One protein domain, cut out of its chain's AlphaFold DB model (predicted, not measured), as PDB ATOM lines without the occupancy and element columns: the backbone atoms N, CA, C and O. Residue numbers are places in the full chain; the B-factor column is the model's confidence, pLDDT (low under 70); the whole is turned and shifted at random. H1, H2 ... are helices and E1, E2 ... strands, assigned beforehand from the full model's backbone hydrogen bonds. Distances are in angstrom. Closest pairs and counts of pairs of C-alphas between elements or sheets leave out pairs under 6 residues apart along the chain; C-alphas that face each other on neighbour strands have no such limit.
ATOM      1  N   VAL A   4     233.597 127.296 118.572       94.00
ATOM      2  CA  VAL A   4     232.377 126.579 118.961       94.00
ATOM      3  C   VAL A   4     232.756 125.303 119.695       94.00
ATOM      4  O   VAL A   4     233.609 124.552 119.238       94.00
ATOM      5  N   PHE A   5     232.123 125.042 120.836       95.19
ATOM      6  CA  PHE A   5     232.437 123.905 121.696       95.19
ATOM      7  C   PHE A   5     231.212 123.043 121.961       95.19
ATOM      8  O   PHE A   5     230.149 123.545 122.321       95.19
ATOM      9  N   ARG A   6     231.388 121.724 121.885       95.25
ATOM     10  CA  ARG A   6     230.466 120.737 122.449       95.25
ATOM     11  C   ARG A   6     230.808 120.507 123.916       95.25
ATOM     12  O   ARG A   6     231.886 120.015 124.238       95.25
ATOM     13  N   LEU A   7     229.863 120.800 124.799       94.19
ATOM     14  CA  LEU A   7     229.952 120.553 126.235       94.19
ATOM     15  C   LEU A   7     229.650 119.079 126.561       94.19
ATOM     16  O   LEU A   7     228.988 118.376 125.791       94.19
ATOM     17  N   SER A   8     230.065 118.606 127.741       87.56
ATOM     18  CA  SER A   8     229.883 117.203 128.160       87.56
ATOM     19  C   SER A   8     228.413 116.760 128.220       87.56
ATOM     20  O   SER A   8     228.116 115.591 128.009       87.56
ATOM     21  N   GLY A   9     227.480 117.695 128.437       86.81
ATOM     22  CA  GLY A   9     226.030 117.450 128.394       86.81
ATOM     23  C   GLY A   9     225.408 117.473 126.988       86.81
ATOM     24  O   GLY A   9     224.183 117.529 126.868       86.81
ATOM     25  N   GLY A  10     226.230 117.515 125.934       89.81
ATOM     26  CA  GLY A  10     225.810 117.569 124.529       89.81
ATOM     27  C   GLY A  10     225.381 118.954 124.037       89.81
ATOM     28  O   GLY A  10     225.192 119.124 122.839       89.81
ATOM     29  N   GLY A  11     225.236 119.946 124.917       94.06
ATOM     30  CA  GLY A  11     224.968 121.331 124.512       94.06
ATOM     31  C   GLY A  11     226.148 121.930 123.750       94.06
ATOM     32  O   GLY A  11     227.294 121.591 124.038       94.06
ATOM     33  N   ILE A  12     225.870 122.810 122.792       95.19
ATOM     34  CA  ILE A  12     226.900 123.488 121.999       95.19
ATOM     35  C   ILE A  12     226.908 124.971 122.356       95.19
ATOM     36  O   ILE A  12     225.851 125.577 122.483       95.19
ATOM     37  N   LEU A  13     228.090 125.546 122.540       94.25
ATOM     38  CA  LEU A  13     228.275 126.928 122.965       94.25
ATOM     39  C   LEU A  13     229.304 127.616 122.070       94.25
ATOM     40  O   LEU A  13     230.367 127.050 121.810       94.25
ATOM     41  N   ASN A  14     229.003 128.833 121.624       93.94
ATOM     42  CA  ASN A  14     230.004 129.703 121.029       93.94
ATOM     43  C   ASN A  14     230.834 130.423 122.097       93.94
ATOM     44  O   ASN A  14     230.368 130.740 123.188       93.94
ATOM     45  N   VAL A  15     232.090 130.686 121.769       93.31
ATOM     46  CA  VAL A  15     233.038 131.353 122.650       93.31
ATOM     47  C   VAL A  15     233.867 132.326 121.824       93.31
ATOM     48  O   VAL A  15     234.425 131.956 120.794       93.31
ATOM     49  N   ASP A  16     233.940 133.582 122.252       91.56
ATOM     50  CA  ASP A  16     234.601 134.659 121.507       91.56
ATOM     51  C   ASP A  16     235.998 135.027 122.037       91.56
ATOM     52  O   ASP A  16     236.742 135.752 121.364       91.56
ATOM     53  N   ASN A  17     236.380 134.484 123.198       92.06
ATOM     54  CA  ASN A  17     237.625 134.779 123.899       92.06
ATOM     55  C   ASN A  17     238.366 133.510 124.363       92.06
ATOM     56  O   ASN A  17     237.771 132.464 124.619       92.06
ATOM     57  N   ASP A  18     239.691 133.608 124.488       93.69
ATOM     58  CA  ASP A  18     240.538 132.448 124.794       93.69
ATOM     59  C   ASP A  18     240.368 131.942 126.234       93.69
ATOM     60  O   ASP A  18     240.517 130.751 126.490       93.69
ATOM     61  N   VAL A  19     240.010 132.825 127.175       94.94
ATOM     62  CA  VAL A  19     239.830 132.461 128.589       94.94
ATOM     63  C   VAL A  19     238.679 131.475 128.744       94.94
ATOM     64  O   VAL A  19     238.844 130.428 129.374       94.94
ATOM     65  N   ASP A  20     237.535 131.788 128.144       93.12
ATOM     66  CA  ASP A  20     236.353 130.933 128.170       93.12
ATOM     67  C   ASP A  20     236.574 129.663 127.344       93.12
ATOM     68  O   ASP A  20     236.130 128.586 127.741       93.12
ATOM     69  N   ALA A  21     237.339 129.742 126.251       93.38
ATOM     70  CA  ALA A  21     237.668 128.573 125.444       93.38
ATOM     71  C   ALA A  21     238.527 127.581 126.248       93.38
ATOM     72  O   ALA A  21     238.236 126.383 126.292       93.38
ATOM     73  N   ASP A  22     239.521 128.087 126.983       94.75
ATOM     74  CA  ASP A  22     240.324 127.300 127.919       94.75
ATOM     75  C   ASP A  22     239.483 126.743 129.076       94.75
ATOM     76  O   ASP A  22     239.784 125.671 129.613       94.75
ATOM     77  N   MET A  23     238.440 127.455 129.519       93.50
ATOM     78  CA  MET A  23     237.494 126.921 130.503       93.50
ATOM     79  C   MET A  23     236.670 125.770 129.923       93.50
ATOM     80  O   MET A  23     236.554 124.736 130.584       93.50
ATOM     81  N   CYS A  24     236.159 125.898 128.696       93.00
ATOM     82  CA  CYS A  24     235.425 124.833 128.017       93.00
ATOM     83  C   CYS A  24     236.276 123.567 127.884       93.00
ATOM     84  O   CYS A  24     235.819 122.492 128.272       93.00
ATOM     85  N   VAL A  25     237.530 123.685 127.433       94.56
ATOM     86  CA  VAL A  25     238.453 122.540 127.325       94.56
ATOM     87  C   VAL A  25     238.708 121.898 128.692       94.56
ATOM     88  O   VAL A  25     238.618 120.678 128.830       94.56
ATOM     89  N   ARG A  26     238.965 122.698 129.738       94.56
ATOM     90  CA  ARG A  26     239.187 122.187 131.106       94.56
ATOM     91  C   ARG A  26     237.978 121.456 131.686       94.56
ATOM     92  O   ARG A  26     238.155 120.540 132.483       94.56
ATOM     93  N   GLN A  27     236.770 121.841 131.286       93.06
ATOM     94  CA  GLN A  27     235.528 121.170 131.675       93.06
ATOM     95  C   GLN A  27     235.210 119.937 130.807       93.06
ATOM     96  O   GLN A  27     234.150 119.340 130.967       93.06
ATOM     97  N   GLY A  28     236.116 119.527 129.911       92.69
ATOM     98  CA  GLY A  28     235.930 118.374 129.027       92.69
ATOM     99  C   GLY A  28     235.103 118.681 127.777       92.69
ATOM    100  O   GLY A  28     234.558 117.764 127.163       92.69
ATOM    101  N   GLY A  29     234.973 119.960 127.418       93.44
ATOM    102  CA  GLY A  29     234.401 120.393 126.154       93.44
ATOM    103  C   GLY A  29     235.339 120.100 124.984       93.44
ATOM    104  O   GLY A  29     236.561 120.182 125.112       93.44
ATOM    105  N   VAL A  30     234.757 119.760 123.839       94.00
ATOM    106  CA  VAL A  30     235.482 119.468 122.598       94.00
ATOM    107  C   VAL A  30     235.163 120.558 121.592       94.00
ATOM    108  O   VAL A  30     233.990 120.844 121.349       94.00
ATOM    109  N   GLU A  31     236.195 121.177 121.031       94.25
ATOM    110  CA  GLU A  31     236.022 122.166 119.971       94.25
ATOM    111  C   GLU A  31     235.464 121.499 118.710       94.25
ATOM    112  O   GLU A  31     235.909 120.422 118.311       94.25
ATOM    113  N   ILE A  32     234.461 122.134 118.117       92.50
ATOM    114  CA  ILE A  32     233.887 121.753 116.834       92.50
ATOM    115  C   ILE A  32     234.688 122.467 115.755       92.50
ATOM    116  O   ILE A  32     234.935 123.669 115.853       92.50
ATOM    117  N   ASP A  33     235.080 121.717 114.730       91.31
ATOM    118  CA  ASP A  33     235.790 122.268 113.584       91.31
ATOM    119  C   ASP A  33     234.990 123.409 112.932       91.31
ATOM    120  O   ASP A  33     233.764 123.338 112.806       91.31
ATOM    121  N   SER A  34     235.682 124.473 112.523       86.56
ATOM    122  CA  SER A  34     235.053 125.655 111.931       86.56
ATOM    123  C   SER A  34     234.294 125.352 110.636       86.56
ATOM    124  O   SER A  34     233.276 125.984 110.373       86.56
ATOM    125  N   GLU A  35     234.751 124.389 109.836       89.19
ATOM    126  CA  GLU A  35     234.063 123.960 108.617       89.19
ATOM    127  C   GLU A  35     232.746 123.261 108.969       89.19
ATOM    128  O   GLU A  35     231.694 123.635 108.457       89.19
ATOM    129  N   VAL A  36     232.764 122.360 109.957       88.94
ATOM    130  CA  VAL A  36     231.547 121.708 110.475       88.94
ATOM    131  C   VAL A  36     230.593 122.732 111.095       88.94
ATOM    132  O   VAL A  36     229.381 122.665 110.902       88.94
ATOM    133  N   ALA A  37     231.115 123.719 111.825       87.38
ATOM    134  CA  ALA A  37     230.299 124.797 112.370       87.38
ATOM    135  C   ALA A  37     229.643 125.637 111.255       87.38
ATOM    136  O   ALA A  37     228.475 126.002 111.387       87.38
ATOM    137  N   LEU A  38     230.342 125.890 110.140       86.31
ATOM    138  CA  LEU A  38     229.811 126.652 108.993       86.31
ATOM    139  C   LEU A  38     228.700 125.835 108.344       86.31
ATOM    140  O   LEU A  38     227.609 126.343 108.080       86.31
ATOM    141  N   GLU A  39     228.963 124.545 108.157       87.81
ATOM    142  CA  GLU A  39     228.005 123.603 107.610       87.81
ATOM    143  C   GLU A  39     226.757 123.458 108.467       87.81
ATOM    144  O   GLU A  39     225.717 123.152 107.909       87.81
ATOM    145  N   VAL A  40     226.797 123.645 109.784       88.44
ATOM    146  CA  VAL A  40     225.611 123.449 110.634       88.44
ATOM    147  C   VAL A  40     224.887 124.759 110.930       88.44
ATOM    148  O   VAL A  40     223.657 124.807 110.871       88.44
ATOM    149  N   PHE A  41     225.630 125.819 111.241       88.88
ATOM    150  CA  PHE A  41     225.081 127.067 111.771       88.88
ATOM    151  C   PHE A  41     225.032 128.206 110.740       88.88
ATOM    152  O   PHE A  41     224.460 129.256 111.038       88.88
ATOM    153  N   GLY A  42     225.605 128.028 109.543       86.31
ATOM    154  CA  GLY A  42     225.663 129.076 108.517       86.31
ATOM    155  C   GLY A  42     226.432 130.298 109.014       86.31
ATOM    156  O   GLY A  42     227.495 130.142 109.597       86.31
ATOM    157  N   ASP A  43     225.886 131.503 108.847       83.56
ATOM    158  CA  ASP A  43     226.473 132.744 109.387       83.56
ATOM    159  C   ASP A  43     226.008 133.067 110.828       83.56
ATOM    160  O   ASP A  43     226.399 134.078 111.417       83.56
ATOM    161  N   ASP A  44     225.169 132.223 111.440       85.25
ATOM    162  CA  ASP A  44     224.476 132.530 112.702       85.25
ATOM    163  C   ASP A  44     225.252 132.104 113.966       85.25
ATOM    164  O   ASP A  44     224.686 131.922 115.044       85.25
ATOM    165  N   TRP A  45     226.576 131.964 113.861       83.88
ATOM    166  CA  TRP A  45     227.448 131.398 114.904       83.88
ATOM    167  C   TRP A  45     227.416 132.168 116.218       83.88
ATOM    168  O   TRP A  45     227.606 131.605 117.297       83.88
ATOM    169  N   SER A  46     227.191 133.478 116.134       84.38
ATOM    170  CA  SER A  46     227.085 134.363 117.296       84.38
ATOM    171  C   SER A  46     225.905 134.010 118.210       84.38
ATOM    172  O   SER A  46     225.894 134.408 119.372       84.38
ATOM    173  N   CYS A  47     224.934 133.240 117.711       85.06
ATOM    174  CA  CYS A  47     223.719 132.866 118.428       85.06
ATOM    175  C   CYS A  47     223.711 131.410 118.909       85.06
ATOM    176  O   CYS A  47     222.708 130.965 119.471       85.06
ATOM    177  N   VAL A  48     224.804 130.668 118.701       91.75
ATOM    178  CA  VAL A  48     224.917 129.263 119.104       91.75
ATOM    179  C   VAL A  48     225.096 129.165 120.617       91.75
ATOM    180  O   VAL A  48     226.117 129.559 121.173       91.75
ATOM    181  N   ALA A  49     224.102 128.586 121.279       91.31
ATOM    182  CA  ALA A  49     224.074 128.373 122.715       91.31
ATOM    183  C   ALA A  49     223.434 127.014 123.052       91.31
ATOM    184  O   ALA A  49     222.661 126.474 122.254       91.31
ATOM    185  N   PRO A  50     223.652 126.473 124.266       92.81
ATOM    186  CA  PRO A  50     223.106 125.168 124.649       92.81
ATOM    187  C   PRO A  50     221.572 125.072 124.607       92.81
ATOM    188  O   PRO A  50     221.026 123.970 124.614       92.81
ATOM    189  N   SER A  51     220.872 126.211 124.589       91.38
ATOM    190  CA  SER A  51     219.415 126.297 124.454       91.38
ATOM    191  C   SER A  51     218.909 126.072 123.026       91.38
ATOM    192  O   SER A  51     217.754 125.694 122.861       91.38
ATOM    193  N   CYS A  52     219.738 126.320 122.011       89.06
ATOM    194  CA  CYS A  52     219.370 126.251 120.594       89.06
ATOM    195  C   CYS A  52     220.201 125.236 119.802       89.06
ATOM    196  O   CYS A  52     219.807 124.874 118.698       89.06
ATOM    197  N   ALA A  53     221.325 124.757 120.340       94.06
ATOM    198  CA  ALA A  53     222.221 123.833 119.660       94.06
ATOM    199  C   ALA A  53     222.631 122.665 120.565       94.06
ATOM    200  O   ALA A  53     223.064 122.843 121.710       94.06
ATOM    201  N   ARG A  54     222.522 121.446 120.031       94.00
ATOM    202  CA  ARG A  54     222.872 120.207 120.733       94.00
ATOM    203  C   ARG A  54     223.461 119.191 119.764       94.00
ATOM    204  O   ARG A  54     222.974 119.062 118.649       94.00
ATOM    205  N   MET A  55     224.457 118.441 120.222       93.75
ATOM    206  CA  MET A  55     224.976 117.258 119.544       93.75
ATOM    207  C   MET A  55     224.446 115.989 120.218       93.75
ATOM    208  O   MET A  55     224.567 115.832 121.438       93.75
ATOM    209  N   ALA A  56     223.849 115.102 119.425       89.81
ATOM    210  CA  ALA A  56     223.412 113.774 119.836       89.81
ATOM    211  C   ALA A  56     224.607 112.810 120.003       89.81
ATOM    212  O   ALA A  56     225.748 113.131 119.662       89.81
ATOM    213  N   GLU A  57     224.360 111.627 120.569       86.75
ATOM    214  CA  GLU A  57     225.408 110.622 120.818       86.75
ATOM    215  C   GLU A  57     226.016 110.047 119.529       86.75
ATOM    216  O   GLU A  57     227.181 109.660 119.528       86.75
ATOM    217  N   ASP A  58     225.255 110.047 118.433       88.50
ATOM    218  CA  ASP A  58     225.689 109.621 117.097       88.50
ATOM    219  C   ASP A  58     226.507 110.690 116.346       88.50
ATOM    220  O   ASP A  58     226.946 110.455 115.222       88.50
ATOM    221  N   GLY A  59     226.730 111.856 116.965       85.56
ATOM    222  CA  GLY A  59     227.444 112.988 116.375       85.56
ATOM    223  C   GLY A  59     226.561 113.949 115.576       85.56
ATOM    224  O   GLY A  59     227.057 114.979 115.124       85.56
ATOM    225  N   THR A  60     225.260 113.677 115.434       89.81
ATOM    226  CA  THR A  60     224.332 114.568 114.729       89.81
ATOM    227  C   THR A  60     224.125 115.858 115.518       89.81
ATOM    228  O   THR A  60     223.762 115.822 116.696       89.81
ATOM    229  N   ILE A  61     224.306 117.013 114.872       91.44
ATOM    230  CA  ILE A  61     224.033 118.317 115.483       91.44
ATOM    231  C   ILE A  61     222.642 118.805 115.077       91.44
ATOM    232  O   ILE A  61     222.324 118.930 113.898       91.44
ATOM    233  N   THR A  62     221.823 119.131 116.073       89.94
ATOM    234  CA  THR A  62     220.539 119.814 115.904       89.94
ATOM    235  C   THR A  62     220.686 121.284 116.266       89.94
ATOM    236  O   THR A  62     221.145 121.594 117.371       89.94
ATOM    237  N   TYR A  63     220.253 122.170 115.369       90.75
ATOM    238  CA  TYR A  63     220.213 123.613 115.584       90.75
ATOM    239  C   TYR A  63     218.795 124.145 115.365       90.75
ATOM    240  O   TYR A  63     218.200 123.952 114.307       90.75
ATOM    241  N   THR A  64     218.243 124.798 116.381       89.19
ATOM    242  CA  THR A  64     216.976 125.529 116.324       89.19
ATOM    243  C   THR A  64     217.262 126.976 116.697       89.19
ATOM    244  O   THR A  64     217.306 127.295 117.885       89.19
ATOM    245  N   PRO A  65     217.522 127.844 115.712       87.19
ATOM    246  CA  PRO A  65     217.920 129.217 115.975       87.19
ATOM    247  C   PRO A  65     216.848 129.997 116.748       87.19
ATOM    248  O   PRO A  65     215.667 129.638 116.714       87.19
ATOM    249  N   PRO A  66     217.240 131.075 117.449       84.06
ATOM    250  CA  PRO A  66     216.296 131.906 118.191       84.06
ATOM    251  C   PRO A  66     215.279 132.541 117.244       84.06
ATOM    252  O   PRO A  66     215.672 133.050 116.204       84.06
ATOM    253  N   ASP A  67     213.997 132.569 117.613       86.94
ATOM    254  CA  ASP A  67     212.951 133.163 116.773       86.94
ATOM    255  C   ASP A  67     213.223 134.652 116.475       86.94
ATOM    256  O   ASP A  67     213.466 135.458 117.378       86.94
ATOM    257  N   ARG A  68     213.181 135.013 115.187       89.88
ATOM    258  CA  ARG A  68     213.311 136.390 114.681       89.88
ATOM    259  C   ARG A  68     212.125 136.800 113.809       89.88
ATOM    260  O   ARG A  68     212.207 137.822 113.125       89.88
ATOM    261  N   SER A  69     211.007 136.079 113.883       87.31
ATOM    262  CA  SER A  69     209.750 136.441 113.216       87.31
ATOM    263  C   SER A  69     209.285 137.845 113.614       87.31
ATOM    264  O   SER A  69     208.782 138.601 112.782       87.31
ATOM    265  N   SER A  70     209.582 138.260 114.853       87.69
ATOM    266  CA  SER A  70     209.333 139.615 115.352       87.69
ATOM    267  C   SER A  70     210.101 140.714 114.595       87.69
ATOM    268  O   SER A  70     209.759 141.888 114.694       87.69
ATOM    269  N   ARG A  71     211.157 140.347 113.860       89.56
ATOM    270  CA  ARG A  71     211.941 141.223 112.974       89.56
ATOM    271  C   ARG A  71     211.588 141.030 111.494       89.56
ATOM    272  O   ARG A  71     212.279 141.573 110.642       89.56
ATOM    273  N   GLY A  72     210.559 140.238 111.186       92.06
ATOM    274  CA  GLY A  72     210.202 139.874 109.814       92.06
ATOM    275  C   GLY A  72     211.196 138.919 109.157       92.06
ATOM    276  O   GLY A  72     211.350 138.952 107.940       92.06
ATOM    277  N   LEU A  73     211.897 138.099 109.948       92.12
ATOM    278  CA  LEU A  73     212.857 137.117 109.451       92.12
ATOM    279  C   LEU A  73     212.398 135.695 109.784       92.12
ATOM    280  O   LEU A  73     211.967 135.421 110.903       92.12
ATOM    281  N   LEU A  74     212.560 134.784 108.829       91.25
ATOM    282  CA  LEU A  74     212.360 133.348 108.994       91.25
ATOM    283  C   LEU A  74     213.682 132.618 108.799       91.25
ATOM    284  O   LEU A  74     214.515 133.013 107.984       91.25
ATOM    285  N   TRP A  75     213.875 131.549 109.563       90.19
ATOM    286  CA  TRP A  75     215.028 130.682 109.383       90.19
ATOM    287  C   TRP A  75     214.775 129.709 108.233       90.19
ATOM    288  O   TRP A  75     213.842 128.906 108.303       90.19
ATOM    289  N   ASP A  76     215.621 129.748 107.205       89.88
ATOM    290  CA  ASP A  76     215.677 128.691 106.202       89.88
ATOM    291  C   ASP A  76     216.671 127.614 106.648       89.88
ATOM    292  O   ASP A  76     217.886 127.789 106.569       89.88
ATOM    293  N   ALA A  77     216.155 126.470 107.098       85.62
ATOM    294  CA  ALA A  77     216.985 125.348 107.525       85.62
ATOM    295  C   ALA A  77     217.788 124.707 106.379       85.62
ATOM    296  O   ALA A  77     218.812 124.078 106.650       85.62
ATOM    297  N   ALA A  78     217.354 124.856 105.121       86.69
ATOM    298  CA  ALA A  78     218.069 124.301 103.976       86.69
ATOM    299  C   ALA A  78     219.333 125.117 103.671       86.69
ATOM    300  O   ALA A  78     220.418 124.547 103.539       86.69
ATOM    301  N   SER A  79     219.195 126.445 103.616       86.25
ATOM    302  CA  SER A  79     220.306 127.364 103.333       86.25
ATOM    303  C   SER A  79     221.075 127.807 104.580       86.25
ATOM    304  O   SER A  79     222.166 128.351 104.447       86.25
ATOM    305  N   LYS A  80     220.536 127.561 105.782       87.31
ATOM    306  CA  LYS A  80     221.088 127.963 107.094       87.31
ATOM    307  C   LYS A  80     221.287 129.469 107.205       87.31
ATOM    308  O   LYS A  80     222.292 129.963 107.715       87.31
ATOM    309  N   THR A  81     220.308 130.202 106.700       88.75
ATOM    310  CA  THR A  81     220.314 131.657 106.674       88.75
ATOM    311  C   THR A  81     218.966 132.200 107.111       88.75
ATOM    312  O   THR A  81     217.920 131.553 107.015       88.75
ATOM    313  N   TRP A  82     219.003 133.425 107.618       89.94
ATOM    314  CA  TRP A  82     217.804 134.197 107.889       89.94
ATOM    315  C   TRP A  82     217.333 134.859 106.599       89.94
ATOM    316  O   TRP A  82     218.063 135.656 106.011       89.94
ATOM    317  N   ILE A  83     216.112 134.545 106.183       91.62
ATOM    318  CA  ILE A  83     215.467 135.132 105.009       91.62
ATOM    319  C   ILE A  83     214.339 136.065 105.438       91.62
ATOM    320  O   ILE A  83     213.752 135.901 106.507       91.62
ATOM    321  N   VAL A  84     214.031 137.057 104.606       92.69
ATOM    322  CA  VAL A  84     212.907 137.960 104.865       92.69
ATOM    323  C   VAL A  84     211.588 137.212 104.691       92.69
ATOM    324  O   VAL A  84     211.370 136.531 103.688       92.69
ATOM    325  N   ASP A  85     210.695 137.374 105.660       92.50
ATOM    326  CA  ASP A  85     209.345 136.836 105.624       92.50
ATOM    327  C   ASP A  85     208.422 137.726 104.788       92.50
ATOM    328  O   ASP A  85     207.933 138.764 105.240       92.50
TER     329      ASP A  85
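Overview. This is residues 4 to 85 of the 151 residues of an uncharacterized protein of Pseudodesulfovibrio indicus (UniProt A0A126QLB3). Three small groups of strands follow one another along the longest axis: a three-stranded sheet with helix H1 over one face, then the hairpin E4 and E5 beside it, then the hairpin E6 and E7 off at the far end. Helix H2 packs on E5 and reaches the three-stranded sheet with its first residues. The printed part has 82 residues with two named helices and seven named strands, in the order E1 E2 H1 E3 H2 E4 E5 E6 E7; the class is mixed, helices and strands. The three-stranded sheet runs E2, E1, E3, and all three sheets are antiparallel. The whole is compact, with a radius of gyration of the C-alphas of 13.2 A and spans of 42 by 28 by 21 A.

Arrangement. E1, residues 4 to 6, is the inner strand between the edge strands E2, residues 12 to 15, and E3, residues 30 to 32. E1 and E2 form a hairpin, with N 5 and O 13 2.8 A apart, within hydrogen-bond range. Between E1 and E3, N 6 and O 30 are 2.8 A apart, also within range. H1, residues 18 to 26, is on this sheet at a height over the sheet of 8.2 A. It lies over E1, only just, with 3 of its C-alphas falling on that strand, and runs along the strands, at 13 degrees to E1 on the local plane. E2, H1 and E3 make a split strand-helix-strand unit, two strands of one sheet with a helix between them along the chain and E1 between them in the sheet, and its crossover is right-handed. H2, residues 34 to 41, only grazes the sheet, with its residues 34 to 37. E4, residues 53 to 55, and E5, residues 61 to 63, form a hairpin, with N 62 and O 54 2.8 A apart. The closest C-alphas of E2 and E4 are those of Ile 12 and Ala 53, 5.2 A apart; those of H2 and E5 are Phe 41 and Tyr 63, 7.1 A apart. E6, residues 73 to 76, and E7, residues 81 to 84, form a hairpin, with N 74 and O 83 2.8 A apart. E5 and E6 are apart; H2 and E7 are apart, only just, at 8.4 A. In H1 and H2 every O i to N i+4 pair is within hydrogen-bond range.

Along the chain. E1 begins at C-alpha 4, (232.377, 126.579, 118.961). H1 is 12.1 A from first to last C-alpha, H2 10.1 A, E2 10.0 A, E7 9.9 A and E6 9.5 A. E7 ends at C-alpha 84, (212.907, 137.960, 104.865).

Size, cuts and confidence. The C-alphas farthest apart are those of Arg 26 and Asp 85, 41.9 A. The printed part has no cut. The link from H2 to E4, 11 residues, is long. No printed residue is under 70 in pLDDT.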